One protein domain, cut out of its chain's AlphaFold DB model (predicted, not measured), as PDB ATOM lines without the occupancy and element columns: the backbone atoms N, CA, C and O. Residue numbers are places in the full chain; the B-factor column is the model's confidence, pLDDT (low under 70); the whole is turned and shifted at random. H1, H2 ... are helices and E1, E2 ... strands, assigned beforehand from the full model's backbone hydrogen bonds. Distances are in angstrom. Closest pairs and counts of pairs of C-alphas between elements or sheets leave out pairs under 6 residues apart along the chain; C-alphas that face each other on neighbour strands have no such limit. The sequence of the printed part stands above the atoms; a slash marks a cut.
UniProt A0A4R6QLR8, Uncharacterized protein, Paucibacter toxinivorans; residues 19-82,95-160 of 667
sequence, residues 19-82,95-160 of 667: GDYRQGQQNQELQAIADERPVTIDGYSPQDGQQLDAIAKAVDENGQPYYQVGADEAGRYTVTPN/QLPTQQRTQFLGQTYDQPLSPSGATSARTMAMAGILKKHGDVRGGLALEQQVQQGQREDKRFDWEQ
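This is residues 19 to 82 and 95 to 160 of the 667 residues of an uncharacterized protein of Paucibacter toxinivorans (UniProt A0A4R6QLR8). Picture an elongated model, though only just, with helices at one end and a small head at the other: at the first end H1, H3 and H4 lie in a row with H3 in the middle, and in the head H2 packs on the hairpin of E2 and E3. Between the two ends lies a small sheet of E1, E4 and E5, while residues 151 to 160 of H4 stick out. The printed part has 130 residues, with four named helices and five named strands in the order H1 E1 H2 E2 E3 E4 E5 H3 H4; the class is mixed, helices and strands. The sheets run E1, E4, E5 and E2, E3, both antiparallel. The whole is only just extended, close to loose, with a radius of gyration of the C-alphas of 21.3 A, and spans 66 by 44 by 25 A.

Start with H1, residues 19 to 35, which touches H3, residues 115 to 132, at a shallow tilt of 16 degrees, opposite ways; look at the closest C-alphas, those of Ile 33 and Arg 122, 6.2 A apart. Next find E1, residues 39 to 43, antiparallel to E4, residues 99 to 104, with N 41 and O 101 within hydrogen-bond range at 2.8 A. H2, residues 46 to 56, comes closest to E2, residues 67 to 71, at the C-alphas of Ala 56 and Val 69, 6.2 A apart. E2 forms a hairpin with E3, residues 77 to 81, where N 68 and O 80 are 2.7 A apart. E4 forms a hairpin with E5, residues 107 to 109, where N 109 and O 102 are 2.8 A apart. H3 only grazes the sheet of E1, E4 and E5, with its residues 118 to 125. H3 and H4, residues 136 to 160, form a helical hairpin; they touch at a shallow tilt of 26 degrees, opposite ways, closest at the C-alphas of Ala 127 and Gly 139, 4.0 A apart. H1 and H4 are apart. In H1, H2, H3 and H4 every O i to N i+4 pair is within hydrogen-bond range.

Find C-alpha 19 at (-46.905, 30.073, 8.159); from there H1 runs 24.4 A to Asp 35. E1 ends at Gly 43, and H2 then runs 15.1 A from C-alpha 46 at (-42.534, 41.275, -31.660). E2 and E3 follow, then E4, 15.7 A long, and E5. H3 measures 25.7 A, and H4 runs 36.0 A to C-alpha 160 at (-47.024, 70.193, -20.884).

The C-alphas farthest apart are those of Asp 20 and Asn 62, 69.4 A. Residues 83 to 94 are not printed, and C-alphas 82 and 95 stand 15.6 A apart across this cut, between E3 and E4. Of the links that are printed whole, none is long. The mean pLDDT of the printed part is 70.3; look for low confidence in residues 40 to 82 and 95 to 101, among others.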
ATOM      1  N   GLY A  19     -46.817  28.612   8.223       59.97
ATOM      2  CA  GLY A  19     -46.905  30.073   8.159       59.97
ATOM      3  C   GLY A  19     -45.531  30.743   8.068       59.97
ATOM      4  O   GLY A  19     -45.285  31.494   7.128       59.97
ATOM      5  N   ASP A  20     -44.617  30.393   8.972       66.50
ATOM      6  CA  ASP A  20     -43.249  30.919   9.035       66.50
ATOM      7  C   ASP A  20     -42.442  30.526   7.787       66.50
ATOM      8  O   ASP A  20     -41.689  31.333   7.246       66.50
ATOM      9  N   TYR A  21     -42.645  29.310   7.266       67.50
ATOM     10  CA  TYR A  21     -42.024  28.860   6.018       67.50
ATOM     11  C   TYR A  21     -42.535  29.641   4.798       67.50
ATOM     12  O   TYR A  21     -41.739  30.060   3.958       67.50
ATOM     13  N   ARG A  22     -43.849  29.892   4.704       65.88
ATOM     14  CA  ARG A  22     -44.430  30.717   3.627       65.88
ATOM     15  C   ARG A  22     -43.963  32.166   3.706       65.88
ATOM     16  O   ARG A  22     -43.609  32.739   2.683       65.88
ATOM     17  N   GLN A  23     -43.896  32.731   4.908       68.69
ATOM     18  CA  GLN A  23     -43.396  34.087   5.126       68.69
ATOM     19  C   GLN A  23     -41.893  34.198   4.820       68.69
ATOM     20  O   GLN A  23     -41.447  35.183   4.235       68.69
ATOM     21  N   GLY A  24     -41.112  33.161   5.136       70.50
ATOM     22  CA  GLY A  24     -39.708  33.048   4.745       70.50
ATOM     23  C   GLY A  24     -39.516  33.007   3.227       70.50
ATOM     24  O   GLY A  24     -38.675  33.735   2.705       70.50
ATOM     25  N   GLN A  25     -40.330  32.226   2.506       74.06
ATOM     26  CA  GLN A  25     -40.301  32.199   1.039       74.06
ATOM     27  C   GLN A  25     -40.727  33.532   0.420       74.06
ATOM     28  O   GLN A  25     -40.071  34.017  -0.496       74.06
ATOM     29  N   GLN A  26     -41.779  34.161   0.946       74.50
ATOM     30  CA  GLN A  26     -42.219  35.486   0.512       74.50
ATOM     31  C   GLN A  26     -41.100  36.528   0.664       74.50
ATOM     32  O   GLN A  26     -40.844  37.293  -0.262       74.50
ATOM     33  N   ASN A  27     -40.392  36.539   1.797       75.00
ATOM     34  CA  ASN A  27     -39.290  37.474   2.039       75.00
ATOM     35  C   ASN A  27     -38.085  37.217   1.122       75.00
ATOM     36  O   ASN A  27     -37.455  38.175   0.676       75.00
ATOM     37  N   GLN A  28     -37.787  35.953   0.809       76.00
ATOM     38  CA  GLN A  28     -36.738  35.600  -0.152       76.00
ATOM     39  C   GLN A  28     -37.087  36.058  -1.572       76.00
ATOM     40  O   GLN A  28     -36.247  36.655  -2.239       76.00
ATOM     41  N   GLU A  29     -38.327  35.841  -2.026       73.88
ATOM     42  CA  GLU A  29     -38.765  36.305  -3.348       73.88
ATOM     43  C   GLU A  29     -38.802  37.853  -3.418       73.88
ATOM     44  O   GLU A  29     -38.426  38.430  -4.436       73.88
ATOM     45  N   LEU A  30     -39.177  38.555  -2.335       76.88
ATOM     46  CA  LEU A  30     -39.138  40.027  -2.271       76.88
ATOM     47  C   LEU A  30     -37.709  40.593  -2.307       76.88
ATOM     48  O   LEU A  30     -37.476  41.609  -2.963       76.88
ATOM     49  N   GLN A  31     -36.758  39.946  -1.625       74.62
ATOM     50  CA  GLN A  31     -35.339  40.312  -1.695       74.62
ATOM     51  C   GLN A  31     -34.773  40.072  -3.098       74.62
ATOM     52  O   GLN A  31     -34.102  40.951  -3.634       74.62
ATOM     53  N   ALA A  32     -35.136  38.957  -3.739       76.81
ATOM     54  CA  ALA A  32     -34.726  38.672  -5.112       76.81
ATOM     55  C   ALA A  32     -35.164  39.779  -6.093       76.81
ATOM     56  O   ALA A  32     -34.355  40.230  -6.899       76.81
ATOM     57  N   ILE A  33     -36.393  40.302  -5.970       77.44
ATOM     58  CA  ILE A  33     -36.864  41.440  -6.785       77.44
ATOM     59  C   ILE A  33     -36.085  42.730  -6.496       77.44
ATOM     60  O   ILE A  33     -35.832  43.527  -7.406       77.44
ATOM     61  N   ALA A  34     -35.763  42.987  -5.228       74.56
ATOM     62  CA  ALA A  34     -35.056  44.200  -4.828       74.56
ATOM     63  C   ALA A  34     -33.624  44.236  -5.389       74.56
ATOM     64  O   ALA A  34     -33.165  45.300  -5.822       74.56
ATOM     65  N   ASP A  35     -32.967  43.077  -5.428       76.44
ATOM     66  CA  ASP A  35     -31.577  42.920  -5.856       76.44
ATOM     67  C   ASP A  35     -31.418  42.715  -7.370       76.44
ATOM     68  O   ASP A  35     -30.331  42.943  -7.911       76.44
ATOM     69  N   GLU A  36     -32.487  42.338  -8.079       75.81
ATOM     70  CA  GLU A  36     -32.444  42.163  -9.528       75.81
ATOM     71  C   GLU A  36     -32.112  43.488 -10.232       75.81
ATOM     72  O   GLU A  36     -32.585  44.575  -9.861       75.81
ATOM     73  N   ARG A  37     -31.253  43.405 -11.252       75.94
ATOM     74  CA  ARG A  37     -30.782  44.544 -12.047       75.94
ATOM     75  C   ARG A  37     -31.245  44.398 -13.494       75.94
ATOM     76  O   ARG A  37     -31.325  43.271 -13.973       75.94
ATOM     77  N   PRO A  38     -31.529  45.507 -14.196       76.50
ATOM     78  CA  PRO A  38     -31.845  45.447 -15.615       76.50
ATOM     79  C   PRO A  38     -30.652  44.875 -16.383       76.50
ATOM     80  O   PRO A  38     -29.530  45.355 -16.222       76.50
ATOM     81  N   VAL A  39     -30.897  43.850 -17.196       74.56
ATOM     82  CA  VAL A  39     -29.890  43.221 -18.056       74.56
ATOM     83  C   VAL A  39     -30.204  43.598 -19.495       74.56
ATOM     84  O   VAL A  39     -31.328  43.419 -19.960       74.56
ATOM     85  N   THR A  40     -29.223  44.141 -20.209       67.44
ATOM     86  CA  THR A  40     -29.363  44.380 -21.646       67.44
ATOM     87  C   THR A  40     -29.269  43.046 -22.375       67.44
ATOM     88  O   THR A  40     -28.308  42.303 -22.187       67.44
ATOM     89  N   ILE A  41     -30.278  42.741 -23.183       66.19
ATOM     90  CA  ILE A  41     -30.323  41.578 -24.059       66.19
ATOM     91  C   ILE A  41     -30.409  42.047 -25.509       66.19
ATOM     92  O   ILE A  41     -31.137  42.986 -25.834       66.19
ATOM     93  N   ASP A  42     -29.682  41.366 -26.385       58.50
ATOM     94  CA  ASP A  42     -29.787  41.563 -27.825       58.50
ATOM     95  C   ASP A  42     -30.859  40.613 -28.372       58.50
ATOM     96  O   ASP A  42     -30.814  39.405 -28.131       58.50
ATOM     97  N   GLY A  43     -31.858  41.142 -29.082       62.00
ATOM     98  CA  GLY A  43     -32.916  40.308 -29.651       62.00
ATOM     99  C   GLY A  43     -33.922  41.065 -30.515       62.00
ATOM    100  O   GLY A  43     -33.978  42.294 -30.505       62.00
ATOM    101  N   TYR A  44     -34.731  40.315 -31.264       62.62
ATOM    102  CA  TYR A  44     -35.781  40.852 -32.134       62.62
ATOM    103  C   TYR A  44     -37.041  41.228 -31.334       62.62
ATOM    104  O   TYR A  44     -37.406  40.559 -30.358       62.62
ATOM    105  N   SER A  45     -37.708  42.318 -31.714       62.94
ATOM    106  CA  SER A  45     -38.994  42.716 -31.135       62.94
ATOM    107  C   SER A  45     -40.159  41.913 -31.742       62.94
ATOM    108  O   SER A  45     -40.049  41.376 -32.848       62.94
ATOM    109  N   PRO A  46     -41.318  41.825 -31.062       58.41
ATOM    110  CA  PRO A  46     -42.534  41.275 -31.660       58.41
ATOM    111  C   PRO A  46     -42.975  42.034 -32.922       58.41
ATOM    112  O   PRO A  46     -43.547  41.421 -33.823       58.41
ATOM    113  N   GLN A  47     -42.700  43.343 -33.011       59.44
ATOM    114  CA  GLN A  47     -42.952  44.125 -34.224       59.44
ATOM    115  C   GLN A  47     -42.017  43.713 -35.370       59.44
ATOM    116  O   GLN A  47     -42.480  43.609 -36.503       59.44
ATOM    117  N   ASP A  48     -40.749  43.400 -35.086       64.81
ATOM    118  CA  ASP A  48     -39.808  42.884 -36.094       64.81
ATOM    119  C   ASP A  48     -40.273  41.522 -36.624       64.81
ATOM    120  O   ASP A  48     -40.226  41.273 -37.825       64.81
ATOM    121  N   GLY A  49     -40.819  40.664 -35.755       63.88
ATOM    122  CA  GLY A  49     -41.434  39.394 -36.158       63.88
ATOM    123  C   GLY A  49     -42.647  39.571 -37.080       63.88
ATOM    124  O   GLY A  49     -42.796  38.832 -38.049       63.88
ATOM    125  N   GLN A  50     -43.490  40.579 -36.829       65.38
ATOM    126  CA  GLN A  50     -44.623  40.908 -37.706       65.38
ATOM    127  C   GLN A  50     -44.173  41.499 -39.045       65.38
ATOM    128  O   GLN A  50     -44.777  41.203 -40.072       65.38
ATOM    129  N   GLN A  51     -43.113  42.310 -39.051       64.31
ATOM    130  CA  GLN A  51     -42.527  42.827 -40.288       64.31
ATOM    131  C   GLN A  51     -41.905  41.701 -41.115       64.31
ATOM    132  O   GLN A  51     -42.138  41.644 -42.318       64.31
ATOM    133  N   LEU A  52     -41.196  40.765 -40.484       66.06
ATOM    134  CA  LEU A  52     -40.642  39.587 -41.153       66.06
ATOM    135  C   LEU A  52     -41.737  38.677 -41.721       66.06
ATOM    136  O   LEU A  52     -41.611  38.219 -42.851       66.06
ATOM    137  N   ASP A  53     -42.831  38.465 -40.987       66.00
ATOM    138  CA  ASP A  53     -43.979  37.680 -41.458       66.00
ATOM    139  C   ASP A  53     -44.732  38.393 -42.599       66.00
ATOM    140  O   ASP A  53     -45.131  37.763 -43.577       66.00
ATOM    141  N   ALA A  54     -44.868  39.722 -42.539       69.69
ATOM    142  CA  ALA A  54     -45.455  40.522 -43.615       69.69
ATOM    143  C   ALA A  54     -44.586  40.523 -44.885       69.69
ATOM    144  O   ALA A  54     -45.114  40.407 -45.988       69.69
ATOM    145  N   ILE A  55     -43.261  40.609 -44.734       66.38
ATOM    146  CA  ILE A  55     -42.295  40.529 -45.837       66.38
ATOM    147  C   ILE A  55     -42.283  39.118 -46.442       66.38
ATOM    148  O   ILE A  55     -42.292  38.983 -47.662       66.38
ATOM    149  N   ALA A  56     -42.332  38.072 -45.611       62.94
ATOM    150  CA  ALA A  56     -42.387  36.682 -46.062       62.94
ATOM    151  C   ALA A  56     -43.699  36.335 -46.793       62.94
ATOM    152  O   ALA A  56     -43.710  35.463 -47.659       62.94
ATOM    153  N   LYS A  57     -44.803  37.017 -46.462       68.19
ATOM    154  CA  LYS A  57     -46.125  36.847 -47.093       68.19
ATOM    155  C   LYS A  57     -46.380  37.783 -48.274       68.19
ATOM    156  O   LYS A  57     -47.423  37.664 -48.915       68.19
ATOM    157  N   ALA A  58     -45.471  38.713 -48.564       67.38
ATOM    158  CA  ALA A  58     -45.597  39.598 -49.711       67.38
ATOM    159  C   ALA A  58     -45.411  38.787 -51.003       67.38
ATOM    160  O   ALA A  58     -44.299  38.366 -51.324       67.38
ATOM    161  N   VAL A  59     -46.504  38.574 -51.737       67.06
ATOM    162  CA  VAL A  59     -46.523  37.875 -53.030       67.06
ATOM    163  C   VAL A  59     -46.790  38.847 -54.175       67.06
ATOM    164  O   VAL A  59     -47.475  39.855 -53.991       67.06
ATOM    165  N   ASP A  60     -46.238  38.553 -55.344       66.31
ATOM    166  CA  ASP A  60     -46.488  39.278 -56.584       66.31
ATOM    167  C   ASP A  60     -47.855  38.938 -57.197       66.31
ATOM    168  O   ASP A  60     -48.602  38.093 -56.698       66.31
ATOM    169  N   GLU A  61     -48.197  39.617 -58.296       60.03
ATOM    170  CA  GLU A  61     -49.455  39.415 -59.031       60.03
ATOM    171  C   GLU A  61     -49.631  37.972 -59.551       60.03
ATOM    172  O   GLU A  61     -50.745  37.571 -59.885       60.03
ATOM    173  N   ASN A  62     -48.559  37.169 -59.561       59.78
ATOM    174  CA  ASN A  62     -48.540  35.769 -59.982       59.78
ATOM    175  C   ASN A  62     -48.492  34.783 -58.795       59.78
ATOM    176  O   ASN A  62     -48.369  33.574 -59.005       59.78
ATOM    177  N   GLY A  63     -48.589  35.271 -57.554       58.34
ATOM    178  CA  GLY A  63     -48.567  34.457 -56.338       58.34
ATOM    179  C   GLY A  63     -47.174  33.989 -55.900       58.34
ATOM    180  O   GLY A  63     -47.085  33.097 -55.055       58.34
ATOM    181  N   GLN A  64     -46.090  34.556 -56.441       65.00
ATOM    182  CA  GLN A  64     -44.719  34.240 -56.033       65.00
ATOM    183  C   GLN A  64     -44.201  35.220 -54.969       65.00
ATOM    184  O   GLN A  64     -44.457  36.418 -55.061       65.00
ATOM    185  N   PRO A  65     -43.462  34.755 -53.945       67.00
ATOM    186  CA  PRO A  65     -42.960  35.622 -52.883       67.00
ATOM    187  C   PRO A  65     -41.906  36.607 -53.407       67.00
ATOM    188  O   PRO A  65     -40.920  36.198 -54.027       67.00
ATOM    189  N   TYR A  66     -42.080  37.896 -53.097       62.09
ATOM    190  CA  TYR A  66     -41.148  38.973 -53.456       62.09
ATOM    191  C   TYR A  66     -39.785  38.839 -52.759       62.09
ATOM    192  O   TYR A  66     -38.765  39.266 -53.308       62.09
ATOM    193  N   TYR A  67     -39.755  38.237 -51.567       67.44
ATOM    194  CA  TYR A  67     -38.564  38.115 -50.730       67.44
ATOM    195  C   TYR A  67     -38.453  36.706 -50.124       67.44
ATOM    196  O   TYR A  67     -39.430  36.161 -49.613       67.44
ATOM    197  N   GLN A  68     -37.254  36.126 -50.134       66.38
ATOM    198  CA  GLN A  68     -36.883  34.953 -49.346       66.38
ATOM    199  C   GLN A  68     -36.302  35.394 -48.004       66.38
ATOM    200  O   GLN A  68     -35.294  36.098 -47.952       66.38
ATOM    201  N   VAL A  69     -36.917  34.954 -46.909       63.97
ATOM    202  CA  VAL A  69     -36.398  35.166 -45.553       63.97
ATOM    203  C   VAL A  69     -35.637  33.911 -45.125       63.97
ATOM    204  O   VAL A  69     -36.229  32.846 -44.970       63.97
ATOM    205  N   GLY A  70     -34.321  34.032 -44.967       64.94
ATOM    206  CA  GLY A  70     -33.438  33.004 -44.409       64.94
ATOM    207  C   GLY A  70     -32.988  33.360 -42.992       64.94
ATOM    208  O   GLY A  70     -33.082  34.517 -42.586       64.94
ATOM    209  N   ALA A  71     -32.493  32.379 -42.241       55.62
ATOM    210  CA  ALA A  71     -31.791  32.604 -40.979       55.62
ATOM    211  C   ALA A  71     -30.339  32.137 -41.131       55.62
ATOM    212  O   ALA A  71     -30.100  31.073 -41.706       55.62
ATOM    213  N   ASP A  72     -29.380  32.928 -40.652       63.09
ATOM    214  CA  ASP A  72     -27.975  32.516 -40.611       63.09
ATOM    215  C   ASP A  72     -27.691  31.553 -39.440       63.09
ATOM    216  O   ASP A  72     -28.522  31.364 -38.548       63.09
ATOM    217  N   GLU A  73     -26.501  30.941 -39.420       49.41
ATOM    218  CA  GLU A  73     -26.071  30.013 -38.356       49.41
ATOM    219  C   GLU A  73     -26.014  30.665 -36.955       49.41
ATOM    220  O   GLU A  73     -25.960  29.962 -35.947       49.41
ATOM    221  N   ALA A  74     -26.072  32.001 -36.878       52.78
ATOM    222  CA  ALA A  74     -26.114  32.786 -35.645       52.78
ATOM    223  C   ALA A  74     -27.546  33.198 -35.230       52.78
ATOM    224  O   ALA A  74     -27.714  33.921 -34.248       52.78
ATOM    225  N   GLY A  75     -28.582  32.746 -35.947       54.84
ATOM    226  CA  GLY A  75     -29.988  33.020 -35.634       54.84
ATOM    227  C   GLY A  75     -30.487  34.405 -36.062       54.84
ATOM    228  O   GLY A  75     -31.525  34.854 -35.572       54.84
ATOM    229  N   ARG A  76     -29.775  35.097 -36.959       61.03
ATOM    230  CA  ARG A  76     -30.166  36.405 -37.508       61.03
ATOM    231  C   ARG A  76     -30.957  36.236 -38.799       61.03
ATOM    232  O   ARG A  76     -30.588  35.441 -39.662       61.03
ATOM    233  N   TYR A  77     -32.021  37.020 -38.957       63.97
ATOM    234  CA  TYR A  77     -32.866  36.979 -40.153       63.97
ATOM    235  C   TYR A  77     -32.253  37.788 -41.306       63.97
ATOM    236  O   TYR A  77     -31.931  38.970 -41.158       63.97
ATOM    237  N   THR A  78     -32.126  37.152 -42.469       63.25
ATOM    238  CA  THR A  78     -31.685  37.754 -43.734       63.25
ATOM    239  C   THR A  78     -32.844  37.779 -44.720       63.25
ATOM    240  O   THR A  78     -33.442  36.738 -44.986       63.25
ATOM    241  N   VAL A  79     -33.137  38.944 -45.295       65.69
ATOM    242  CA  VAL A  79     -34.155  39.093 -46.343       65.69
ATOM    243  C   VAL A  79     -33.453  39.224 -47.697       65.69
ATOM    244  O   VAL A  79     -32.674  40.152 -47.902       65.69
ATOM    245  N   THR A  80     -33.727  38.295 -48.613       65.19
ATOM    246  CA  THR A  80     -33.161  38.248 -49.970       65.19
ATOM    247  C   THR A  80     -34.269  38.510 -50.994       65.19
ATOM    248  O   THR A  80     -35.231  37.746 -51.033       65.19
ATOM    249  N   PRO A  81     -34.200  39.559 -51.829       63.88
ATOM    250  CA  PRO A  81     -35.186  39.782 -52.888       63.88
ATOM    251  C   PRO A  81     -35.133  38.659 -53.933       63.88
ATOM    252  O   PRO A  81     -34.053  38.292 -54.390       63.88
ATOM    253  N   ASN A  82     -36.289  38.138 -54.347       62.09
ATOM    254  CA  ASN A  82     -36.381  37.048 -55.331       62.09
ATOM    255  C   ASN A  82     -36.257  37.524 -56.793       62.09
ATOM    256  O   ASN A  82     -36.209  36.704 -57.709       62.09
ATOM    257  N   GLN A  95     -29.742  42.804 -43.539       56.31
ATOM    258  CA  GLN A  95     -29.728  42.159 -42.232       56.31
ATOM    259  C   GLN A  95     -30.499  43.047 -41.252       56.31
ATOM    260  O   GLN A  95     -30.167  44.224 -41.100       56.31
ATOM    261  N   LEU A  96     -31.539  42.512 -40.606       56.03
ATOM    262  CA  LEU A  96     -32.261  43.282 -39.592       56.03
ATOM    263  C   LEU A  96     -31.354  43.450 -38.360       56.03
ATOM    264  O   LEU A  96     -30.941  42.435 -37.783       56.03
ATOM    265  N   PRO A  97     -31.034  44.691 -37.945       55.66
ATOM    266  CA  PRO A  97     -30.221  44.923 -36.761       55.66
ATOM    267  C   PRO A  97     -30.997  44.492 -35.515       55.66
ATOM    268  O   PRO A  97     -32.158  44.860 -35.337       55.66
ATOM    269  N   THR A  98     -30.354  43.724 -34.635       58.03
ATOM    270  CA  THR A  98     -30.885  43.448 -33.299       58.03
ATOM    271  C   THR A  98     -30.942  44.756 -32.513       58.03
ATOM    272  O   THR A  98     -29.975  45.519 -32.479       58.03
ATOM    273  N   GLN A  99     -32.087  45.052 -31.900       59.59
ATOM    274  CA  GLN A  99     -32.208  46.206 -31.015       59.59
ATOM    275  C   GLN A  99     -31.762  45.803 -29.607       59.59
ATOM    276  O   GLN A  99     -32.088  44.711 -29.139       59.59
ATOM    277  N   GLN A 100     -31.028  46.687 -28.925       63.28
ATOM    278  CA  GLN A 100     -30.714  46.504 -27.509       63.28
ATOM    279  C   GLN A 100     -32.006  46.634 -26.702       63.28
ATOM    280  O   GLN A 100     -32.582  47.720 -26.602       63.28
ATOM    281  N   ARG A 101     -32.468  45.526 -26.125       66.38
ATOM    282  CA  ARG A 101     -33.651  45.477 -25.261       66.38
ATOM    283  C   ARG A 101     -33.203  45.300 -23.820       66.38
ATOM    284  O   ARG A 101     -32.112  44.816 -23.543       66.38
ATOM    285  N   THR A 102     -34.032  45.715 -22.875       75.00
ATOM    286  CA  THR A 102     -33.738  45.536 -21.450       75.00
ATOM    287  C   THR A 102     -34.653  44.465 -20.891       75.00
ATOM    288  O   THR A 102     -35.869  44.633 -20.902       75.00
ATOM    289  N   GLN A 103     -34.087  43.366 -20.402       73.88
ATOM    290  CA  GLN A 103     -34.818  42.385 -19.616       73.88
ATOM    291  C   GLN A 103     -34.718  42.752 -18.138       73.88
ATOM    292  O   GLN A 103     -33.634  43.010 -17.612       73.88
ATOM    293  N   PHE A 104     -35.857  42.802 -17.462       79.62
ATOM    294  CA  PHE A 104     -35.917  43.122 -16.046       79.62
ATOM    295  C   PHE A 104     -37.132  42.448 -15.411       79.62
ATOM    296  O   PHE A 104     -38.250  42.633 -15.894       79.62
ATOM    297  N   LEU A 105     -36.922  41.658 -14.349       76.50
ATOM    298  CA  LEU A 105     -37.990  40.979 -13.601       76.50
ATOM    299  C   LEU A 105     -38.885  40.106 -14.501       76.50
ATOM    300  O   LEU A 105     -40.113  40.123 -14.403       76.50
ATOM    301  N   GLY A 106     -38.265  39.383 -15.438       68.00
ATOM    302  CA  GLY A 106     -38.956  38.509 -16.393       68.00
ATOM    303  C   GLY A 106     -39.736  39.220 -17.509       68.00
ATOM    304  O   GLY A 106     -40.342  38.538 -18.333       68.00
ATOM    305  N   GLN A 107     -39.717  40.558 -17.575       71.56
ATOM    306  CA  GLN A 107     -40.306  41.345 -18.665       71.56
ATOM    307  C   GLN A 107     -39.225  41.925 -19.579       71.56
ATOM    308  O   GLN A 107     -38.139  42.280 -19.120       71.56
ATOM    309  N   THR A 108     -39.536  42.047 -20.869       68.75
ATOM    310  CA  THR A 108     -38.643  42.651 -21.866       68.75
ATOM    311  C   THR A 108     -39.175  44.016 -22.285       68.75
ATOM    312  O   THR A 108     -40.331  44.136 -22.687       68.75
ATOM    313  N   TYR A 109     -38.318  45.030 -22.216       72.56
ATOM    314  CA  TYR A 109     -38.612  46.415 -22.568       72.56
ATOM    315  C   TYR A 109     -37.815  46.830 -23.809       72.56
ATOM    316  O   TYR A 109     -36.621  46.548 -23.913       72.56
ATOM    317  N   ASP A 110     -38.473  47.531 -24.734       64.06
ATOM    318  CA  ASP A 110     -37.897  47.956 -26.023       64.06
ATOM    319  C   ASP A 110     -36.972  49.179 -25.912       64.06
ATOM    320  O   ASP A 110     -36.396  49.624 -26.901       64.06
ATOM    321  N   GLN A 111     -36.853  49.756 -24.717       65.81
ATOM    322  CA  GLN A 111     -36.003  50.905 -24.421       65.81
ATOM    323  C   GLN A 111     -35.265  50.682 -23.094       65.81
ATOM    324  O   GLN A 111     -35.768  49.942 -22.239       65.81
ATOM    325  N   PRO A 112     -34.105  51.336 -22.889       68.50
ATOM    326  CA  PRO A 112     -33.420  51.341 -21.603       68.50
ATOM    327  C   PRO A 112     -34.365  51.789 -20.488       68.50
ATOM    328  O   PRO A 112     -35.010  52.837 -20.581       68.50
ATOM    329  N   LEU A 113     -34.465  50.984 -19.432       72.69
ATOM    330  CA  LEU A 113     -35.389  51.259 -18.338       72.69
ATOM    331  C   LEU A 113     -34.895  52.464 -17.524       72.69
ATOM    332  O   LEU A 113     -33.787  52.446 -16.986       72.69
ATOM    333  N   SER A 114     -35.715  53.513 -17.411       76.81
ATOM    334  CA  SER A 114     -35.403  54.650 -16.539       76.81
ATOM    335  C   SER A 114     -35.403  54.220 -15.060       76.81
ATOM    336  O   SER A 114     -36.072  53.246 -14.703       76.81
ATOM    337  N   PRO A 115     -34.719  54.947 -14.153       71.94
ATOM    338  CA  PRO A 115     -34.731  54.630 -12.720       71.94
ATOM    339  C   PRO A 115     -36.145  54.575 -12.110       71.94
ATOM    340  O   PRO A 115     -36.429  53.725 -11.261       71.94
ATOM    341  N   SER A 116     -37.057  55.435 -12.576       73.12
ATOM    342  CA  SER A 116     -38.472  55.395 -12.188       73.12
ATOM    343  C   SER A 116     -39.188  54.172 -12.768       73.12
ATOM    344  O   SER A 116     -39.905  53.495 -12.036       73.12
ATOM    345  N   GLY A 117     -38.923  53.819 -14.032       71.00
ATOM    346  CA  GLY A 117     -39.456  52.617 -14.679       71.00
ATOM    347  C   GLY A 117     -39.020  51.319 -13.993       71.00
ATOM    348  O   GLY A 117     -39.849  50.442 -13.762       71.00
ATOM    349  N   ALA A 118     -37.755  51.226 -13.574       77.06
ATOM    350  CA  ALA A 118     -37.236  50.103 -12.790       77.06
ATOM    351  C   ALA A 118     -37.906  50.004 -11.415       77.06
ATOM    352  O   ALA A 118     -38.263  48.916 -10.963       77.06
ATOM    353  N   THR A 119     -38.145  51.141 -10.763       78.81
ATOM    354  CA  THR A 119     -38.842  51.175  -9.473       78.81
ATOM    355  C   THR A 119     -40.300  50.737  -9.624       78.81
ATOM    356  O   THR A 119     -40.754  49.876  -8.878       78.81
ATOM    357  N   SER A 120     -41.020  51.232 -10.636       76.62
ATOM    358  CA  SER A 120     -42.396  50.808 -10.925       76.62
ATOM    359  C   SER A 120     -42.502  49.324 -11.282       76.62
ATOM    360  O   SER A 120     -43.431  48.656 -10.826       76.62
ATOM    361  N   ALA A 121     -41.553  48.790 -12.057       77.06
ATOM    362  CA  ALA A 121     -41.495  47.368 -12.390       77.06
ATOM    363  C   ALA A 121     -41.242  46.503 -11.143       77.06
ATOM    364  O   ALA A 121     -41.945  45.512 -10.942       77.06
ATOM    365  N   ARG A 122     -40.339  46.925 -10.240       80.19
ATOM    366  CA  ARG A 122     -40.139  46.281  -8.928       80.19
ATOM    367  C   ARG A 122     -41.405  46.304  -8.088       80.19
ATOM    368  O   ARG A 122     -41.796  45.268  -7.567       80.19
ATOM    369  N   THR A 123     -42.081  47.445  -7.986       78.69
ATOM    370  CA  THR A 123     -43.317  47.564  -7.200       78.69
ATOM    371  C   THR A 123     -44.443  46.692  -7.759       78.69
ATOM    372  O   THR A 123     -45.155  46.057  -6.983       78.69
ATOM    373  N   MET A 124     -44.586  46.585  -9.086       80.38
ATOM    374  CA  MET A 124     -45.558  45.672  -9.703       80.38
ATOM    375  C   MET A 124     -45.201  44.198  -9.487       80.38
ATOM    376  O   MET A 124     -46.080  43.387  -9.201       80.38
ATOM    377  N   ALA A 125     -43.922  43.840  -9.564       78.50
ATOM    378  CA  ALA A 125     -43.483  42.477  -9.301       78.50
ATOM    379  C   ALA A 125     -43.632  42.109  -7.804       78.50
ATOM    380  O   ALA A 125     -44.115  41.022  -7.484       78.50
ATOM    381  N   MET A 126     -43.357  43.046  -6.884       79.88
ATOM    382  CA  MET A 126     -43.665  42.915  -5.451       79.88
ATOM    383  C   MET A 126     -45.168  42.729  -5.220       79.88
ATOM    384  O   MET A 126     -45.565  41.855  -4.451       79.88
ATOM    385  N   ALA A 127     -46.017  43.486  -5.920       78.12
ATOM    386  CA  ALA A 127     -47.466  43.319  -5.856       78.12
ATOM    387  C   ALA A 127     -47.922  41.920  -6.314       78.12
ATOM    388  O   ALA A 127     -48.808  41.328  -5.694       78.12
ATOM    389  N   GLY A 128     -47.281  41.362  -7.347       78.38
ATOM    390  CA  GLY A 128     -47.498  39.989  -7.805       78.38
ATOM    391  C   GLY A 128     -47.135  38.936  -6.751       78.38
ATOM    392  O   GLY A 128     -47.920  38.016  -6.512       78.38
ATOM    393  N   ILE A 129     -46.002  39.104  -6.059       77.62
ATOM    394  CA  ILE A 129     -45.598  38.230  -4.942       77.62
ATOM    395  C   ILE A 129     -46.593  38.328  -3.782       77.62
ATOM    396  O   ILE A 129     -47.036  37.299  -3.273       77.62
ATOM    397  N   LEU A 130     -46.987  39.541  -3.375       76.44
ATOM    398  CA  LEU A 130     -47.957  39.733  -2.287       76.44
ATOM    399  C   LEU A 130     -49.280  39.012  -2.582       76.44
ATOM    400  O   LEU A 130     -49.804  38.303  -1.721       76.44
ATOM    401  N   LYS A 131     -49.773  39.100  -3.823       76.06
ATOM    402  CA  LYS A 131     -50.964  38.360  -4.272       76.06
ATOM    403  C   LYS A 131     -50.755  36.845  -4.246       76.06
ATOM    404  O   LYS A 131     -51.641  36.130  -3.782       76.06
ATOM    405  N   LYS A 132     -49.599  36.356  -4.711       78.69
ATOM    406  CA  LYS A 132     -49.243  34.924  -4.740       78.69
ATOM    407  C   LYS A 132     -49.213  34.301  -3.338       78.69
ATOM    408  O   LYS A 132     -49.623  33.153  -3.187       78.69
ATOM    409  N   HIS A 133     -48.790  35.051  -2.317       76.62
ATOM    410  CA  HIS A 133     -48.680  34.574  -0.927       76.62
ATOM    411  C   HIS A 133     -49.874  34.940  -0.024       76.62
ATOM    412  O   HIS A 133     -49.829  34.702   1.181       76.62
ATOM    413  N   GLY A 134     -50.978  35.441  -0.595       66.88
ATOM    414  CA  GLY A 134     -52.262  35.600   0.103       66.88
ATOM    415  C   GLY A 134     -52.598  37.012   0.598       66.88
ATOM    416  O   GLY A 134     -53.708  37.218   1.088       66.88
ATOM    417  N   ASP A 135     -51.718  38.003   0.414       73.38
ATOM    418  CA  ASP A 135     -52.009  39.422   0.669       73.38
ATOM    419  C   ASP A 135     -52.500  40.126  -0.606       73.38
ATOM    420  O   ASP A 135     -51.849  40.982  -1.215       73.38
ATOM    421  N   VAL A 136     -53.702  39.738  -1.032       74.56
ATOM    422  CA  VAL A 136     -54.343  40.287  -2.235       74.56
ATOM    423  C   VAL A 136     -54.609  41.788  -2.089       74.56
ATOM    424  O   VAL A 136     -54.540  42.524  -3.072       74.56
ATOM    425  N   ARG A 137     -54.890  42.261  -0.869       75.62
ATOM    426  CA  ARG A 137     -55.239  43.661  -0.604       75.62
ATOM    427  C   ARG A 137     -54.011  44.569  -0.673       75.62
ATOM    428  O   ARG A 137     -54.102  45.623  -1.301       75.62
ATOM    429  N   GLY A 138     -52.881  44.153  -0.099       74.69
ATOM    430  CA  GLY A 138     -51.602  44.851  -0.225       74.69
ATOM    431  C   GLY A 138     -51.105  44.886  -1.670       74.69
ATOM    432  O   GLY A 138     -50.734  45.947  -2.172       74.69
ATOM    433  N   GLY A 139     -51.203  43.764  -2.392       73.12
ATOM    434  CA  GLY A 139     -50.833  43.711  -3.808       73.12
ATOM    435  C   GLY A 139     -51.719  44.580  -4.712       73.12
ATOM    436  O   GLY A 139     -51.211  45.278  -5.586       73.12
ATOM    437  N   LEU A 140     -53.039  44.609  -4.493       77.88
ATOM    438  CA  LEU A 140     -53.943  45.477  -5.263       77.88
ATOM    439  C   LEU A 140     -53.680  46.971  -4.992       77.88
ATOM    440  O   LEU A 140     -53.763  47.781  -5.913       77.88
ATOM    441  N   ALA A 141     -53.352  47.338  -3.749       77.81
ATOM    442  CA  ALA A 141     -53.034  48.718  -3.381       77.81
ATOM    443  C   ALA A 141     -51.755  49.219  -4.074       77.81
ATOM    444  O   ALA A 141     -51.752  50.316  -4.633       77.81
ATOM    445  N   LEU A 142     -50.701  48.395  -4.106       77.44
ATOM    446  CA  LEU A 142     -49.450  48.726  -4.795       77.44
ATOM    447  C   LEU A 142     -49.631  48.842  -6.316       77.44
ATOM    448  O   LEU A 142     -49.104  49.769  -6.929       77.44
ATOM    449  N   GLU A 143     -50.418  47.959  -6.936       79.38
ATOM    450  CA  GLU A 143     -50.749  48.080  -8.363       79.38
ATOM    451  C   GLU A 143     -51.521  49.360  -8.678       79.38
ATOM    452  O   GLU A 143     -51.211  50.040  -9.659       79.38
ATOM    453  N   GLN A 144     -52.512  49.714  -7.854       82.06
ATOM    454  CA  GLN A 144     -53.268  50.950  -8.043       82.06
ATOM    455  C   GLN A 144     -52.376  52.182  -7.911       82.06
ATOM    456  O   GLN A 144     -52.521  53.103  -8.708       82.06
ATOM    457  N   GLN A 145     -51.429  52.186  -6.972       81.19
ATOM    458  CA  GLN A 145     -50.475  53.280  -6.807       81.19
ATOM    459  C   GLN A 145     -49.590  53.461  -8.050       81.19
ATOM    460  O   GLN A 145     -49.441  54.580  -8.539       81.19
ATOM    461  N   VAL A 146     -49.054  52.371  -8.612       77.25
ATOM    462  CA  VAL A 146     -48.241  52.435  -9.839       77.25
ATOM    463  C   VAL A 146     -49.082  52.885 -11.036       77.25
ATOM    464  O   VAL A 146     -48.652  53.737 -11.812       77.25
ATOM    465  N   GLN A 147     -50.304  52.366 -11.181       79.94
ATOM    466  CA  GLN A 147     -51.198  52.770 -12.268       79.94
ATOM    467  C   GLN A 147     -51.662  54.226 -12.147       79.94
ATOM    468  O   GLN A 147     -51.851  54.880 -13.171       79.94
ATOM    469  N   GLN A 148     -51.861  54.738 -10.930       80.00
ATOM    470  CA  GLN A 148     -52.182  56.148 -10.691       80.00
ATOM    471  C   GLN A 148     -51.003  57.042 -11.076       80.00
ATOM    472  O   GLN A 148     -51.198  57.934 -11.897       80.00
ATOM    473  N   GLY A 149     -49.786  56.725 -10.619       76.75
ATOM    474  CA  GLY A 149     -48.577  57.460 -11.009       76.75
ATOM    475  C   GLY A 149     -48.382  57.505 -12.529       76.75
ATOM    476  O   GLY A 149     -48.220  58.574 -13.105       76.75
ATOM    477  N   GLN A 150     -48.551  56.376 -13.226       77.56
ATOM    478  CA  GLN A 150     -48.453  56.339 -14.693       77.56
ATOM    479  C   GLN A 150     -49.525  57.174 -15.411       77.56
ATOM    480  O   GLN A 150     -49.291  57.678 -16.514       77.56
ATOM    481  N   ARG A 151     -50.732  57.284 -14.845       79.62
ATOM    482  CA  ARG A 151     -51.798  58.131 -15.405       79.62
ATOM    483  C   ARG A 151     -51.492  59.605 -15.183       79.62
ATOM    484  O   ARG A 151     -51.753  60.399 -16.083       79.62
ATOM    485  N   GLU A 152     -50.958  59.952 -14.019       79.94
ATOM    486  CA  GLU A 152     -50.538  61.311 -13.676       79.94
ATOM    487  C   GLU A 152     -49.370  61.766 -14.547       79.94
ATOM    488  O   GLU A 152     -49.474  62.829 -15.151       79.94
ATOM    489  N   ASP A 153     -48.350  60.929 -14.740       73.25
ATOM    490  CA  ASP A 153     -47.218  61.214 -15.631       73.25
ATOM    491  C   ASP A 153     -47.689  61.452 -17.070       73.25
ATOM    492  O   ASP A 153     -47.366  62.464 -17.692       73.25
ATOM    493  N   LYS A 154     -48.545  60.562 -17.596       75.94
ATOM    494  CA  LYS A 154     -49.141  60.747 -18.929       75.94
ATOM    495  C   LYS A 154     -49.957  62.031 -19.002       75.94
ATOM    496  O   LYS A 154     -49.904  62.730 -20.008       75.94
ATOM    497  N   ARG A 155     -50.729  62.352 -17.966       79.06
ATOM    498  CA  ARG A 155     -51.524  63.580 -17.934       79.06
ATOM    499  C   ARG A 155     -50.626  64.817 -17.912       79.06
ATOM    500  O   ARG A 155     -50.897  65.745 -18.670       79.06
ATOM    501  N   PHE A 156     -49.565  64.807 -17.115       76.88
ATOM    502  CA  PHE A 156     -48.592  65.888 -17.034       76.88
ATOM    503  C   PHE A 156     -47.895  66.115 -18.379       76.88
ATOM    504  O   PHE A 156     -47.854  67.242 -18.860       76.88
ATOM    505  N   ASP A 157     -47.467  65.049 -19.060       75.50
ATOM    506  CA  ASP A 157     -46.901  65.121 -20.413       75.50
ATOM    507  C   ASP A 157     -47.873  65.750 -21.422       75.50
ATOM    508  O   ASP A 157     -47.487  66.537 -22.291       75.50
ATOM    509  N   TRP A 158     -49.156  65.392 -21.339       75.50
ATOM    510  CA  TRP A 158     -50.190  65.943 -22.213       75.50
ATOM    511  C   TRP A 158     -50.462  67.417 -21.911       75.50
ATOM    512  O   TRP A 158     -50.588  68.212 -22.846       75.50
ATOM    513  N   GLU A 159     -50.530  67.788 -20.632       84.50
ATOM    514  CA  GLU A 159     -50.684  69.170 -20.176       84.50
ATOM    515  C   GLU A 159     -49.475  70.018 -20.592       84.50
ATOM    516  O   GLU A 159     -49.665  71.088 -21.167       84.50
ATOM    517  N   GLN A 160     -48.247  69.512 -20.451       81.56
ATOM    518  CA  GLN A 160     -47.024  70.193 -20.884       81.56
ATOM    519  C   GLN A 160     -46.990  70.389 -22.406       81.56
ATOM    520  O   GLN A 160     -46.732  71.493 -22.892       81.56
TER     521      GLN A 160